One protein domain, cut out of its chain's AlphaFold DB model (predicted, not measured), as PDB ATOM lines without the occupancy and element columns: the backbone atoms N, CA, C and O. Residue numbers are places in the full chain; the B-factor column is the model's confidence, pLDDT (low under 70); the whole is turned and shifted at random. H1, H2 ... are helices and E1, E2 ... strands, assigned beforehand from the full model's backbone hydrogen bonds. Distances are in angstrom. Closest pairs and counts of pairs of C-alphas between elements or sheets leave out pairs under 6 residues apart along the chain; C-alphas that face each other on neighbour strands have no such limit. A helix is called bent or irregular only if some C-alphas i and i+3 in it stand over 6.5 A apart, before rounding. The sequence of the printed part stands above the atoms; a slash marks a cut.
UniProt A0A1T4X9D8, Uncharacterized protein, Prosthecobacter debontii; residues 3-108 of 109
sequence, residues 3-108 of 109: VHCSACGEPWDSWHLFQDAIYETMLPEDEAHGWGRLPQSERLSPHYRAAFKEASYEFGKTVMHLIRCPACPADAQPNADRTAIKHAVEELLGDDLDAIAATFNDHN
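AT A GLANCE: This is residues 3 to 108 of the 109 residues of an uncharacterized protein of Prosthecobacter debontii (UniProt A0A1T4X9D8). Two helical hairpins, H1 with H2 and H5 with H6, lie towards opposite ends of a small, mostly helical body. Between them, two short strand-like loops, residues 3 to 13 and residues 58 to 68, each fold back on themselves, and the short helices H3 and H4 lie at the H1 and H2 end. The printed part has 106 residues, with six named helices and two named strands in the order E1, H1, H2, H3, H4, E2, H5, H6, and the class is mostly helix. The whole is compact, with a radius of gyration of the C-alphas of 13.0 A, and its C-alphas span 37 by 31 by 21 A.

IN THESE COORDINATES: The printed part begins at Val 3, and strand E1 holds residues 11 to 13, with C-alpha 11 at (245.706, 290.046, 255.355). H1 is residues 14 to 24, 15.0 A long, and only just irregular: C-alphas 18 and 21 are 6.7 A apart. H2 is residues 29 to 35, 10.0 A, and H3 is residues 40 to 43. H4 is residues 46 to 54, 12.5 A, and strand E2 is residues 66 to 68. H5 is residues 80 to 93, 20.1 A, from C-alpha 80 at (255.096, 295.150, 241.450). H6 is residues 97 to 106, 14.0 A, ending at C-alpha 106 at (243.746, 302.139, 255.402).

HOW THE PARTS SIT: E1 and E2 pair with no named strand and are only just apart, their closest C-alphas 8.4 A from each other. Residues 3 to 4 pair antiparallel with residues 11 to 12 of E1, and residues 58 to 59 with residues 66 to 68 of E2. H1 and H2 touch and form a helical hairpin, opposite ways at a shallow tilt of 28 degrees; their closest C-alphas, of Ile 22 and Ala 32, are 5.9 A apart. H4 is close to H1 but not clearly touching, about perpendicular at 80 degrees, with the C-alphas of Ile 22 and Phe 52 closest at 7.3 A. H3 and H4 meet only through their link. The closest C-alphas of E2 and H5, of Ile 67 and Thr 83, are 6.8 A apart. H5 and H6 touch and form the second helical hairpin, opposite ways at a steep tilt of 42 degrees, closest at the C-alphas of Leu 93 and Ile 100, 6.5 A. In H2, H4, H5 and H6 every O i to N i+4 pair is within hydrogen-bond range; in H1 3 of 7 are, beside 3 of 8 O i to N i+3 pairs, and H3 is too short for an i+4 pair.

THE WHOLE: The C-alphas farthest apart, of Asp 30 and Asp 81, are 37.8 A from each other, while those of Val 3 and Asn 108 are 7.1 A apart. The printed part has no cut. The links H4 to E2 and E2 to H5 are long, with 11 residues each. The mean pLDDT of the printed part is 96.0, and no printed residue is under 70.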
ATOM      1  N   VAL A   3     248.024 294.251 257.554       96.38
ATOM      2  CA  VAL A   3     248.827 294.563 256.368       96.38
ATOM      3  C   VAL A   3     248.718 293.400 255.400       96.38
ATOM      4  O   VAL A   3     248.686 292.244 255.812       96.38
ATOM      5  N   HIS A   4     248.663 293.666 254.102       97.56
ATOM      6  CA  HIS A   4     248.381 292.598 253.148       97.56
ATOM      7  C   HIS A   4     249.670 292.094 252.481       97.56
ATOM      8  O   HIS A   4     250.575 292.860 252.136       97.56
ATOM      9  N   CYS A   5     249.742 290.798 252.185       97.94
ATOM     10  CA  CYS A   5     250.875 290.194 251.478       97.94
ATOM     11  C   CYS A   5     250.934 290.600 249.996       97.94
ATOM     12  O   CYS A   5     250.018 290.268 249.242       97.94
ATOM     13  N   SER A   6     251.999 291.271 249.542       98.00
ATOM     14  CA  SER A   6     252.092 291.802 248.170       98.00
ATOM     15  C   SER A   6     251.971 290.748 247.066       98.00
ATOM     16  O   SER A   6     251.645 291.113 245.940       98.00
ATOM     17  N   ALA A   7     252.202 289.466 247.357       97.56
ATOM     18  CA  ALA A   7     252.080 288.379 246.387       97.56
ATOM     19  C   ALA A   7     250.688 287.737 246.302       97.56
ATOM     20  O   ALA A   7     250.241 287.434 245.199       97.56
ATOM     21  N   CYS A   8     250.000 287.511 247.424       96.56
ATOM     22  CA  CYS A   8     248.715 286.793 247.424       96.56
ATOM     23  C   CYS A   8     247.521 287.627 247.902       96.56
ATOM     24  O   CYS A   8     246.383 287.203 247.740       96.56
ATOM     25  N   GLY A   9     247.763 288.810 248.466       95.62
ATOM     26  CA  GLY A   9     246.724 289.686 248.995       95.62
ATOM     27  C   GLY A   9     246.194 289.292 250.374       95.62
ATOM     28  O   GLY A   9     245.408 290.059 250.909       95.62
ATOM     29  N   GLU A  10     246.631 288.174 250.961       96.56
ATOM     30  CA  GLU A  10     246.175 287.735 252.287       96.56
ATOM     31  C   GLU A  10     246.456 288.814 253.353       96.56
ATOM     32  O   GLU A  10     247.574 289.355 253.358       96.56
ATOM     33  N   PRO A  11     245.487 289.154 254.224       97.06
ATOM     34  CA  PRO A  11     245.706 290.046 255.355       97.06
ATOM     35  C   PRO A  11     246.514 289.350 256.453       97.06
ATOM     36  O   PRO A  11     246.307 288.178 256.755       97.06
ATOM     37  N   TRP A  12     247.424 290.091 257.072       97.75
ATOM     38  CA  TRP A  12     248.232 289.639 258.196       97.75
ATOM     39  C   TRP A  12     248.184 290.666 259.310       97.75
ATOM     40  O   TRP A  12     248.425 291.853 259.083       97.75
ATOM     41  N   ASP A  13     247.925 290.192 260.523       97.25
ATOM     42  CA  ASP A  13     247.917 291.053 261.691       97.25
ATOM     43  C   ASP A  13     249.341 291.566 261.990       97.25
ATOM     44  O   ASP A  13     250.312 290.810 262.085       97.25
ATOM     45  N   SER A  14     249.470 292.886 262.130       95.75
ATOM     46  CA  SER A  14     250.744 293.565 262.383       95.75
ATOM     47  C   SER A  14     251.430 293.098 263.668       95.75
ATOM     48  O   SER A  14     252.659 293.077 263.735       95.75
ATOM     49  N   TRP A  15     250.657 292.744 264.699       95.38
ATOM     50  CA  TRP A  15     251.203 292.226 265.950       95.38
ATOM     51  C   TRP A  15     251.795 290.837 265.739       95.38
ATOM     52  O   TRP A  15     252.928 290.603 266.160       95.38
ATOM     53  N   HIS A  16     251.096 289.967 265.012       96.94
ATOM     54  CA  HIS A  16     251.618 288.657 264.638       96.94
ATOM     55  C   HIS A  16     252.944 288.774 263.869       96.94
ATOM     56  O   HIS A  16     253.935 288.153 264.248       96.94
ATOM     57  N   LEU A  17     253.015 289.626 262.839       96.44
ATOM     58  CA  LEU A  17     254.253 289.815 262.067       96.44
ATOM     59  C   LEU A  17     255.418 290.333 262.920       96.44
ATOM     60  O   LEU A  17     256.575 289.986 262.684       96.44
ATOM     61  N   PHE A  18     255.127 291.183 263.903       95.38
ATOM     62  CA  PHE A  18     256.153 291.795 264.738       95.38
ATOM     63  C   PHE A  18     256.625 290.893 265.885       95.38
ATOM     64  O   PHE A  18     257.820 290.900 266.196       95.38
ATOM     65  N   GLN A  19     255.710 290.151 266.518       95.00
ATOM     66  CA  GLN A  19     255.973 289.371 267.733       95.00
ATOM     67  C   GLN A  19     256.070 287.871 267.488       95.00
ATOM     68  O   GLN A  19     256.939 287.231 268.069       95.00
ATOM     69  N   ASP A  20     255.196 287.314 266.652       96.69
ATOM     70  CA  ASP A  20     254.951 285.872 266.621       96.69
ATOM     71  C   ASP A  20     255.676 285.192 265.457       96.69
ATOM     72  O   ASP A  20     256.244 284.117 265.635       96.69
ATOM     73  N   ALA A  21     255.749 285.850 264.294       97.25
ATOM     74  CA  ALA A  21     256.345 285.284 263.083       97.25
ATOM     75  C   ALA A  21     257.802 284.820 263.283       97.25
ATOM     76  O   ALA A  21     258.259 283.890 262.622       97.25
ATOM     77  N   ILE A  22     258.550 285.435 264.208       97.81
ATOM     78  CA  ILE A  22     259.924 285.018 264.520       97.81
ATOM     79  C   ILE A  22     259.992 283.599 265.102       97.81
ATOM     80  O   ILE A  22     260.930 282.862 264.803       97.81
ATOM     81  N   TYR A  23     258.988 283.180 265.876       97.44
ATOM     82  CA  TYR A  23     258.920 281.838 266.466       97.44
ATOM     83  C   TYR A  23     258.476 280.770 265.461       97.44
ATOM     84  O   TYR A  23     258.554 279.580 265.755       97.44
ATOM     85  N   GLU A  24     258.029 281.177 264.273       97.44
ATOM     86  CA  GLU A  24     257.751 280.271 263.152       97.44
ATOM     87  C   GLU A  24     259.008 279.964 262.329       97.44
ATOM     88  O   GLU A  24     258.992 279.106 261.444       97.44
ATOM     89  N   THR A  25     260.111 280.660 262.614       97.12
ATOM     90  CA  THR A  25     261.415 280.372 262.018       97.12
ATOM     91  C   THR A  25     262.111 279.207 262.721       97.12
ATOM     92  O   THR A  25     261.721 278.766 263.799       97.12
ATOM     93  N   MET A  26     263.197 278.719 262.120       96.19
ATOM     94  CA  MET A  26     264.042 277.667 262.698       96.19
ATOM     95  C   MET A  26     265.115 278.211 263.660       96.19
ATOM     96  O   MET A  26     266.081 277.506 263.965       96.19
ATOM     97  N   LEU A  27     264.992 279.466 264.105       97.00
ATOM     98  CA  LEU A  27     265.954 280.071 265.023       97.00
ATOM     99  C   LEU A  27     265.881 279.436 266.419       97.00
ATOM    100  O   LEU A  27     264.814 278.985 266.843       97.00
ATOM    101  N   PRO A  28     267.002 279.420 267.160       97.00
ATOM    102  CA  PRO A  28     266.996 279.044 268.565       97.00
ATOM    103  C   PRO A  28     265.997 279.878 269.379       97.00
ATOM    104  O   PRO A  28     265.826 281.075 269.151       97.00
ATOM    105  N   GLU A  29     265.351 279.249 270.360       94.81
ATOM    106  CA  GLU A  29     264.309 279.883 271.178       94.81
ATOM    107  C   GLU A  29     264.821 281.121 271.937       94.81
ATOM    108  O   GLU A  29     264.112 282.117 272.073       94.81
ATOM    109  N   ASP A  30     266.061 281.091 272.426       95.81
ATOM    110  CA  ASP A  30     266.695 282.221 273.107       95.81
ATOM    111  C   ASP A  30     266.922 283.413 272.170       95.81
ATOM    112  O   ASP A  30     266.725 284.565 272.567       95.81
ATOM    113  N   GLU A  31     267.273 283.139 270.916       96.38
ATOM    114  CA  GLU A  31     267.419 284.154 269.882       96.38
ATOM    115  C   GLU A  31     266.063 284.734 269.454       96.38
ATOM    116  O   GLU A  31     265.909 285.959 269.407       96.38
ATOM    117  N   ALA A  32     265.053 283.885 269.242       95.56
ATOM    118  CA  ALA A  32     263.690 284.323 268.946       95.56
ATOM    119  C   ALA A  32     263.108 285.187 270.083       95.56
ATOM    120  O   ALA A  32     262.502 286.224 269.827       95.56
ATOM    121  N   HIS A  33     263.387 284.856 271.349       94.81
ATOM    122  CA  HIS A  33     263.036 285.710 272.490       94.81
ATOM    123  C   HIS A  33     263.787 287.055 272.501       94.81
ATOM    124  O   HIS A  33     263.275 288.058 273.014       94.81
ATOM    125  N   GLY A  34     265.016 287.097 271.977       94.62
ATOM    126  CA  GLY A  34     265.828 288.310 271.867       94.62
ATOM    127  C   GLY A  34     265.301 289.310 270.835       94.62
ATOM    128  O   GLY A  34     265.445 290.520 271.027       94.62
ATOM    129  N   TRP A  35     264.624 288.817 269.797       95.44
ATOM    130  CA  TRP A  35     264.073 289.584 268.676       95.44
ATOM    131  C   TRP A  35     263.306 290.844 269.079       95.44
ATOM    132  O   TRP A  35     263.570 291.940 268.581       95.44
ATOM    133  N   GLY A  36     262.375 290.705 270.027       89.81
ATOM    134  CA  GLY A  36     261.507 291.796 270.470       89.81
ATOM    135  C   GLY A  36     262.261 292.972 271.102       89.81
ATOM    136  O   GLY A  36     261.688 294.051 271.248       89.81
ATOM    137  N   ARG A  37     263.539 292.788 271.455       92.56
ATOM    138  CA  ARG A  37     264.412 293.805 272.060       92.56
ATOM    139  C   ARG A  37     265.380 294.439 271.065       92.56
ATOM    140  O   ARG A  37     266.057 295.398 271.429       92.56
ATOM    141  N   LEU A  38     265.461 293.916 269.843       92.88
ATOM    142  CA  LEU A  38     266.357 294.453 268.830       92.88
ATOM    143  C   LEU A  38     265.893 295.836 268.359       92.88
ATOM    144  O   LEU A  38     264.682 296.049 268.177       92.88
ATOM    145  N   PRO A  39     266.843 296.753 268.089       91.25
ATOM    146  CA  PRO A  39     266.567 297.952 267.316       91.25
ATOM    147  C   PRO A  39     265.937 297.586 265.974       91.25
ATOM    148  O   PRO A  39     266.274 296.571 265.364       91.25
ATOM    149  N   GLN A  40     265.043 298.437 265.483       86.88
ATOM    150  CA  GLN A  40     264.341 298.192 264.227       86.88
ATOM    151  C   GLN A  40     265.279 297.938 263.041       86.88
ATOM    152  O   GLN A  40     265.059 297.012 262.259       86.88
ATOM    153  N   SER A  41     266.359 298.714 262.961       85.94
ATOM    154  CA  SER A  41     267.400 298.596 261.940       85.94
ATOM    155  C   SER A  41     268.108 297.236 261.933       85.94
ATOM    156  O   SER A  41     268.682 296.852 260.915       85.94
ATOM    157  N   GLU A  42     268.067 296.496 263.044       90.94
ATOM    158  CA  GLU A  42     268.720 295.193 263.201       90.94
ATOM    159  C   GLU A  42     267.754 294.015 263.035       90.94
ATOM    160  O   GLU A  42     268.194 292.908 262.721       90.94
ATOM    161  N   ARG A  43     266.440 294.244 263.172       91.06
ATOM    162  CA  ARG A  43     265.418 293.195 263.042       91.06
ATOM    163  C   ARG A  43     265.497 292.508 261.685       91.06
ATOM    164  O   ARG A  43     265.630 291.303 261.605       91.06
ATOM    165  N   LEU A  44     265.538 293.238 260.580       94.62
ATOM    166  CA  LEU A  44     265.679 292.603 259.263       94.62
ATOM    167  C   LEU A  44     267.131 292.568 258.771       94.62
ATOM    168  O   LEU A  44     267.399 292.808 257.590       94.62
ATOM    169  N   SER A  45     268.071 292.245 259.667       95.94
ATOM    170  CA  SER A  45     269.453 291.937 259.285       95.94
ATOM    171  C   SER A  45     269.512 290.727 258.334       95.94
ATOM    172  O   SER A  45     268.560 289.941 258.257       95.94
ATOM    173  N   PRO A  46     270.626 290.522 257.601       97.38
ATOM    174  CA  PRO A  46     270.761 289.378 256.699       97.38
ATOM    175  C   PRO A  46     270.514 288.021 257.372       97.38
ATOM    176  O   PRO A  46     269.982 287.122 256.726       97.38
ATOM    177  N   HIS A  47     270.859 287.888 258.659       96.81
ATOM    178  CA  HIS A  47     270.646 286.664 259.429       96.81
ATOM    179  C   HIS A  47     269.153 286.345 259.577       96.81
ATOM    180  O   HIS A  47     268.693 285.292 259.139       96.81
ATOM    181  N   TYR A  48     268.374 287.298 260.086       97.56
ATOM    182  CA  TYR A  48     266.938 287.113 260.276       97.56
ATOM    183  C   TYR A  48     266.177 287.011 258.958       97.56
ATOM    184  O   TYR A  48     265.257 286.209 258.840       97.56
ATOM    185  N   ARG A  49     266.588 287.753 257.921       98.00
ATOM    186  CA  ARG A  49     265.995 287.612 256.581       98.00
ATOM    187  C   ARG A  49     266.153 286.202 256.025       98.00
ATOM    188  O   ARG A  49     265.230 285.714 255.379       98.00
ATOM    189  N   ALA A  50     267.298 285.558 256.253       98.12
ATOM    190  CA  ALA A  50     267.501 284.176 255.835       98.12
ATOM    191  C   ALA A  50     266.546 283.230 256.581       98.12
ATOM    192  O   ALA A  50     265.846 282.457 255.932       98.12
ATOM    193  N   ALA A  51     266.441 283.369 257.905       98.06
ATOM    194  CA  ALA A  51     265.538 282.562 258.727       98.06
ATOM    195  C   ALA A  51     264.057 282.734 258.336       98.06
ATOM    196  O   ALA A  51     263.334 281.755 258.163       98.06
ATOM    197  N   PHE A  52     263.611 283.971 258.111       98.25
ATOM    198  CA  PHE A  52     262.257 284.244 257.624       98.25
ATOM    199  C   PHE A  52     262.003 283.651 256.243       98.25
ATOM    200  O   PHE A  52     260.943 283.076 256.010       98.25
ATOM    201  N   LYS A  53     262.986 283.729 255.340       97.56
ATOM    202  CA  LYS A  53     262.868 283.147 254.002       97.56
ATOM    203  C   LYS A  53     262.713 281.629 254.044       97.56
ATOM    204  O   LYS A  53     261.934 281.086 253.265       97.56
ATOM    205  N   GLU A  54     263.412 280.948 254.950       97.62
ATOM    206  CA  GLU A  54     263.227 279.510 255.193       97.62
ATOM    207  C   GLU A  54     261.816 279.198 255.710       97.62
ATOM    208  O   GLU A  54     261.211 278.214 255.287       97.62
ATOM    209  N   ALA A  55     261.247 280.087 256.526       97.44
ATOM    210  CA  ALA A  55     259.854 280.043 256.968       97.44
ATOM    211  C   ALA A  55     258.844 280.585 255.931       97.44
ATOM    212  O   ALA A  55     257.680 280.782 256.253       97.44
ATOM    213  N   SER A  56     259.246 280.804 254.672       97.12
ATOM    214  CA  SER A  56     258.393 281.323 253.582       97.12
ATOM    215  C   SER A  56     257.876 282.762 253.753       97.12
ATOM    216  O   SER A  56     256.975 283.192 253.026       97.12
ATOM    217  N   TYR A  57     258.482 283.536 254.648       98.06
ATOM    218  CA  TYR A  57     258.284 284.977 254.748       98.06
ATOM    219  C   TYR A  57     259.315 285.735 253.909       98.06
ATOM    220  O   TYR A  57     260.509 285.437 253.911       98.06
ATOM    221  N   GLU A  58     258.869 286.787 253.236       98.00
ATOM    222  CA  GLU A  58     259.747 287.769 252.611       98.00
ATOM    223  C   GLU A  58     259.234 289.167 252.937       98.00
ATOM    224  O   GLU A  58     258.072 289.480 252.681       98.00
ATOM    225  N   PHE A  59     260.106 290.004 253.495       97.62
ATOM    226  CA  PHE A  59     259.772 291.351 253.948       97.62
ATOM    227  C   PHE A  59     260.513 292.425 253.149       97.62
ATOM    228  O   PHE A  59     261.641 292.209 252.695       97.62
ATOM    229  N   GLY A  60     259.898 293.605 253.049       96.12
ATOM    230  CA  GLY A  60     260.483 294.839 252.532       96.12
ATOM    231  C   GLY A  60     261.538 295.423 253.472       96.12
ATOM    232  O   GLY A  60     262.389 294.693 253.989       96.12
ATOM    233  N   LYS A  61     261.537 296.745 253.678       94.75
ATOM    234  CA  LYS A  61     262.480 297.387 254.617       94.75
ATOM    235  C   LYS A  61     262.118 297.089 256.074       94.75
ATOM    236  O   LYS A  61     263.017 296.925 256.894       94.75
ATOM    237  N   THR A  62     260.831 296.951 256.361       95.75
ATOM    238  CA  THR A  62     260.242 296.698 257.676       95.75
ATOM    239  C   THR A  62     259.422 295.406 257.670       95.75
ATOM    240  O   THR A  62     259.036 294.898 256.615       95.75
ATOM    241  N   VAL A  63     259.108 294.885 258.859       95.75
ATOM    242  CA  VAL A  63     258.256 293.689 259.016       95.75
ATOM    243  C   VAL A  63     256.793 293.926 258.623       95.75
ATOM    244  O   VAL A  63     256.049 292.974 258.431       95.75
ATOM    245  N   MET A  64     256.377 295.185 258.455       96.81
ATOM    246  CA  MET A  64     255.013 295.535 258.037       96.81
ATOM    247  C   MET A  64     254.835 295.432 256.519       96.81
ATOM    248  O   MET A  64     253.726 295.262 256.014       96.81
ATOM    249  N   HIS A  65     255.928 295.499 255.757       97.25
ATOM    250  CA  HIS A  65     255.895 295.282 254.320       97.25
ATOM    251  C   HIS A  65     256.099 293.802 254.009       97.25
ATOM    252  O   HIS A  65     257.189 293.361 253.655       97.25
ATOM    253  N   LEU A  66     255.021 293.033 254.090       97.50
ATOM    254  CA  LEU A  66     255.023 291.625 253.715       97.50
ATOM    255  C   LEU A  66     255.000 291.469 252.184       97.50
ATOM    256  O   LEU A  66     253.969 291.682 251.547       97.50
ATOM    257  N   ILE A  67     256.135 291.104 251.583       98.06
ATOM    258  CA  ILE A  67     256.272 290.850 250.140       98.06
ATOM    259  C   ILE A  67     255.702 289.469 249.798       98.06
ATOM    260  O   ILE A  67     254.871 289.350 248.896       98.06
ATOM    261  N   ARG A  68     256.106 288.437 250.552       97.94
ATOM    262  CA  ARG A  68     255.566 287.069 250.490       97.94
ATOM    263  C   ARG A  68     255.300 286.539 251.891       97.94
ATOM    264  O   ARG A  68     256.032 286.865 252.817       97.94
ATOM    265  N   CYS A  69     254.278 285.707 252.017       97.62
ATOM    266  CA  CYS A  69     253.895 285.058 253.264       97.62
ATOM    267  C   CYS A  69     253.808 283.532 253.099       97.62
ATOM    268  O   CYS A  69     253.645 283.064 251.966       97.62
ATOM    269  N   PRO A  70     253.780 282.756 254.195       97.38
ATOM    270  CA  PRO A  70     253.638 281.298 254.151       97.38
ATOM    271  C   PRO A  70     252.365 280.805 253.460       97.38
ATOM    272  O   PRO A  70     252.354 279.725 252.879       97.38
ATOM    273  N   ALA A  71     251.295 281.607 253.478       96.94
ATOM    274  CA  ALA A  71     250.039 281.291 252.795       96.94
ATOM    275  C   ALA A  71     250.089 281.489 251.264       96.94
ATOM    276  O   ALA A  71     249.142 281.133 250.563       96.94
ATOM    277  N   CYS A  72     251.170 282.065 250.719       97.56
ATOM    278  CA  CYS A  72     251.292 282.280 249.282       97.56
ATOM    279  C   CYS A  72     251.344 280.945 248.523       97.56
ATOM    280  O   CYS A  72     252.166 280.089 248.860       97.56
ATOM    281  N   PRO A  73     250.590 280.797 247.417       95.44
ATOM    282  CA  PRO A  73     250.849 279.747 246.439       95.44
ATOM    283  C   PRO A  73     252.315 279.746 245.982       95.44
ATOM    284  O   PRO A  73     252.964 280.796 245.922       95.44
ATOM    285  N   ALA A  74     252.842 278.572 245.625       91.75
ATOM    286  CA  ALA A  74     254.251 278.412 245.254       91.75
ATOM    287  C   ALA A  74     254.673 279.343 244.099       91.75
ATOM    288  O   ALA A  74     255.776 279.887 244.105       91.75
ATOM    289  N   ASP A  75     253.776 279.577 243.143       92.94
ATOM    290  CA  ASP A  75     253.984 280.397 241.951       92.94
ATOM    291  C   ASP A  75     253.530 281.857 242.099       92.94
ATOM    292  O   ASP A  75     253.769 282.650 241.184       92.94
ATOM    293  N   ALA A  76     252.934 282.237 243.238       93.88
ATOM    294  CA  ALA A  76     252.460 283.597 243.479       93.88
ATOM    295  C   ALA A  76     253.589 284.606 243.247       93.88
ATOM    296  O   ALA A  76     254.695 284.429 243.754       93.88
ATOM    297  N   GLN A  77     253.326 285.658 242.477       94.75
ATOM    298  CA  GLN A  77     254.309 286.701 242.200       94.75
ATOM    299  C   GLN A  77     253.921 287.976 242.947       94.75
ATOM    300  O   GLN A  77     252.754 288.366 242.882       94.75
ATOM    301  N   PRO A  78     254.865 288.647 243.630       95.62
ATOM    302  CA  PRO A  78     254.615 289.958 244.211       95.62
ATOM    303  C   PRO A  78     254.061 290.930 243.168       95.62
ATOM    304  O   PRO A  78     254.641 291.107 242.096       95.62
ATOM    305  N   ASN A  79     252.948 291.588 243.486       96.69
ATOM    306  CA  ASN A  79     252.434 292.686 242.685       96.69
ATOM    307  C   ASN A  79     253.447 293.842 242.725       96.69
ATOM    308  O   ASN A  79     253.717 294.407 243.791       96.69
ATOM    309  N   ALA A  80     254.020 294.170 241.565       96.19
ATOM    310  CA  ALA A  80     255.096 295.150 241.450       96.19
ATOM    311  C   ALA A  80     254.663 296.553 241.898       96.19
ATOM    312  O   ALA A  80     255.382 297.188 242.668       96.19
ATOM    313  N   ASP A  81     253.473 297.001 241.489       96.06
ATOM    314  CA  ASP A  81     252.956 298.328 241.838       96.06
ATOM    315  C   ASP A  81     252.712 298.434 243.343       96.06
ATOM    316  O   ASP A  81     253.138 299.394 243.984       96.06
ATOM    317  N   ARG A  82     252.099 297.407 243.940       96.12
ATOM    318  CA  ARG A  82     251.846 297.386 245.382       96.12
ATOM    319  C   ARG A  82     253.139 297.372 246.185       96.12
ATOM    320  O   ARG A  82     253.272 298.125 247.144       96.12
ATOM    321  N   THR A  83     254.107 296.566 245.757       97.44
ATOM    322  CA  THR A  83     255.434 296.498 246.385       97.44
ATOM    323  C   THR A  83     256.154 297.846 246.291       97.44
ATOM    324  O   THR A  83     256.732 298.302 247.276       97.44
ATOM    325  N   ALA A  84     256.080 298.527 245.143       97.56
ATOM    326  CA  ALA A  84     256.685 299.844 244.954       97.56
ATOM    327  C   ALA A  84     256.028 300.921 245.833       97.56
ATOM    328  O   ALA A  84     256.733 301.691 246.484       97.56
ATOM    329  N   ILE A  85     254.693 300.945 245.908       97.75
ATOM    330  CA  ILE A  85     253.952 301.878 246.773       97.75
ATOM    331  C   ILE A  85     254.325 301.653 248.237       97.75
ATOM    332  O   ILE A  85     254.656 302.605 248.941       97.75
ATOM    333  N   LYS A  86     254.333 300.395 248.689       98.12
ATOM    334  CA  LYS A  86     254.745 300.063 250.054       98.12
ATOM    335  C   LYS A  86     256.163 300.517 250.359       98.12
ATOM    336  O   LYS A  86     256.398 301.091 251.414       98.12
ATOM    337  N   HIS A  87     257.089 300.319 249.424       97.56
ATOM    338  CA  HIS A  87     258.461 300.782 249.587       97.56
ATOM    339  C   HIS A  87     258.549 302.303 249.751       97.56
ATOM    340  O   HIS A  87     259.285 302.783 250.609       97.56
ATOM    341  N   ALA A  88     257.775 303.059 248.966       97.88
ATOM    342  CA  ALA A  88     257.723 304.515 249.076       97.88
ATOM    343  C   ALA A  88     257.149 304.972 250.428       97.88
ATOM    344  O   ALA A  88     257.644 305.928 251.017       97.88
ATOM    345  N   VAL A  89     256.143 304.272 250.959       97.88
ATOM    346  CA  VAL A  89     255.608 304.546 252.303       97.88
ATOM    347  C   VAL A  89     256.661 304.278 253.381       97.88
ATOM    348  O   VAL A  89     256.848 305.117 254.258       97.88
ATOM    349  N   GLU A  90     257.398 303.165 253.293       96.44
ATOM    350  CA  GLU A  90     258.509 302.873 254.214       96.44
ATOM    351  C   GLU A  90     259.604 303.951 254.153       96.44
ATOM    352  O   GLU A  90     260.194 304.293 255.172       96.44
ATOM    353  N   GLU A  91     259.873 304.526 252.978       96.44
ATOM    354  CA  GLU A  91     260.826 305.637 252.839       96.44
ATOM    355  C   GLU A  91     260.341 306.935 253.481       96.44
ATOM    356  O   GLU A  91     261.147 307.677 254.041       96.44
ATOM    357  N   LEU A  92     259.040 307.214 253.400       97.62
ATOM    358  CA  LEU A  92     258.447 308.430 253.950       97.62
ATOM    359  C   LEU A  92     258.306 308.373 255.473       97.62
ATOM    360  O   LEU A  92     258.512 309.384 256.142       97.62
ATOM    361  N   LEU A  93     257.937 307.209 256.007       96.69
ATOM    362  CA  LEU A  93     257.633 307.023 257.427       96.69
ATOM    363  C   LEU A  93     258.821 306.472 258.230       96.69
ATOM    364  O   LEU A  93     258.820 306.537 259.459       96.69
ATOM    365  N   GLY A  94     259.859 305.976 257.552       93.00
ATOM    366  CA  GLY A  94     261.076 305.479 258.183       93.00
ATOM    367  C   GLY A  94     260.802 304.274 259.080       93.00
ATOM    368  O   GLY A  94     260.346 303.234 258.612       93.00
ATOM    369  N   ASP A  95     261.094 304.419 260.372       91.12
ATOM    370  CA  ASP A  95     260.969 303.339 261.356       91.12
ATOM    371  C   ASP A  95     259.651 303.368 262.152       91.12
ATOM    372  O   ASP A  95     259.460 302.544 263.049       91.12
ATOM    373  N   ASP A  96     258.719 304.274 261.838       95.19
ATOM    374  CA  ASP A  96     257.413 304.334 262.504       95.19
ATOM    375  C   ASP A  96     256.495 303.194 262.025       95.19
ATOM    376  O   ASP A  96     255.719 303.330 261.076       95.19
ATOM    377  N   LEU A  97     256.617 302.029 262.671       94.50
ATOM    378  CA  LEU A  97     255.855 300.829 262.318       94.50
ATOM    379  C   LEU A  97     254.352 301.006 262.468       94.50
ATOM    380  O   LEU A  97     253.609 300.436 261.670       94.50
ATOM    381  N   ASP A  98     253.911 301.767 263.466       95.50
ATOM    382  CA  ASP A  98     252.490 301.986 263.707       95.50
ATOM    383  C   ASP A  98     251.904 302.847 262.584       95.50
ATOM    384  O   ASP A  98     250.871 302.491 262.016       95.50
ATOM    385  N   ALA A  99     252.597 303.919 262.183       97.25
ATOM    386  CA  ALA A  99     252.185 304.733 261.043       97.25
ATOM    387  C   ALA A  99     252.212 303.943 259.723       97.25
ATOM    388  O   ALA A  99     251.301 304.088 258.902       97.25
ATOM    389  N   ILE A 100     253.219 303.085 259.513       97.56
ATOM    390  CA  ILE A 100     253.306 302.219 258.327       97.56
ATOM    391  C   ILE A 100     252.145 301.224 258.299       97.56
ATOM    392  O   ILE A 100     251.451 301.127 257.288       97.56
ATOM    393  N   ALA A 101     251.907 300.508 259.399       97.50
ATOM    394  CA  ALA A 101     250.837 299.523 259.493       97.50
ATOM    395  C   ALA A 101     249.453 300.171 259.337       97.50
ATOM    396  O   ALA A 101     248.614 299.627 258.622       97.50
ATOM    397  N   ALA A 102     249.233 301.355 259.921       97.88
ATOM    398  CA  ALA A 102     248.006 302.129 259.729       97.88
ATOM    399  C   ALA A 102     247.812 302.531 258.262       97.88
ATOM    400  O   ALA A 102     246.760 302.273 257.681       97.88
ATOM    401  N   THR A 103     248.852 303.083 257.628       97.88
ATOM    402  CA  THR A 103     248.802 303.495 256.217       97.88
ATOM    403  C   THR A 103     248.536 302.303 255.298       97.88
ATOM    404  O   THR A 103     247.762 302.408 254.348       97.88
ATOM    405  N   PHE A 104     249.157 301.152 255.565       97.62
ATOM    406  CA  PHE A 104     248.914 299.942 254.784       97.62
ATOM    407  C   PHE A 104     247.489 299.423 254.957       97.62
ATOM    408  O   PHE A 104     246.825 299.144 253.960       97.62
ATOM    409  N   ASN A 105     247.000 299.371 256.193       96.94
ATOM    410  CA  ASN A 105     245.639 298.962 256.507       96.94
ATOM    411  C   ASN A 105     244.596 299.851 255.807       96.94
ATOM    412  O   ASN A 105     243.726 299.345 255.098       96.94
ATOM    413  N   ASP A 106     244.721 301.173 255.931       96.69
ATOM    414  CA  ASP A 106     243.746 302.139 255.402       96.69
ATOM    415  C   ASP A 106     243.650 302.121 253.868       96.69
ATOM    416  O   ASP A 106     242.619 302.476 253.288       96.69
ATOM    417  N   HIS A 107     244.714 301.675 253.199       94.69
ATOM    418  CA  HIS A 107     244.801 301.602 251.744       94.69
ATOM    419  C   HIS A 107     244.756 300.171 251.181       94.69
ATOM    420  O   HIS A 107     244.934 300.000 249.973       94.69
ATOM    421  N   ASN A 108     244.483 299.152 252.009       91.56
ATOM    422  CA  ASN A 108     244.527 297.726 251.635       91.56
ATOM    423  C   ASN A 108     245.844 297.320 250.944       91.56
ATOM    424  O   ASN A 108     245.866 296.527 249.990       91.56
TER     425      ASN A 108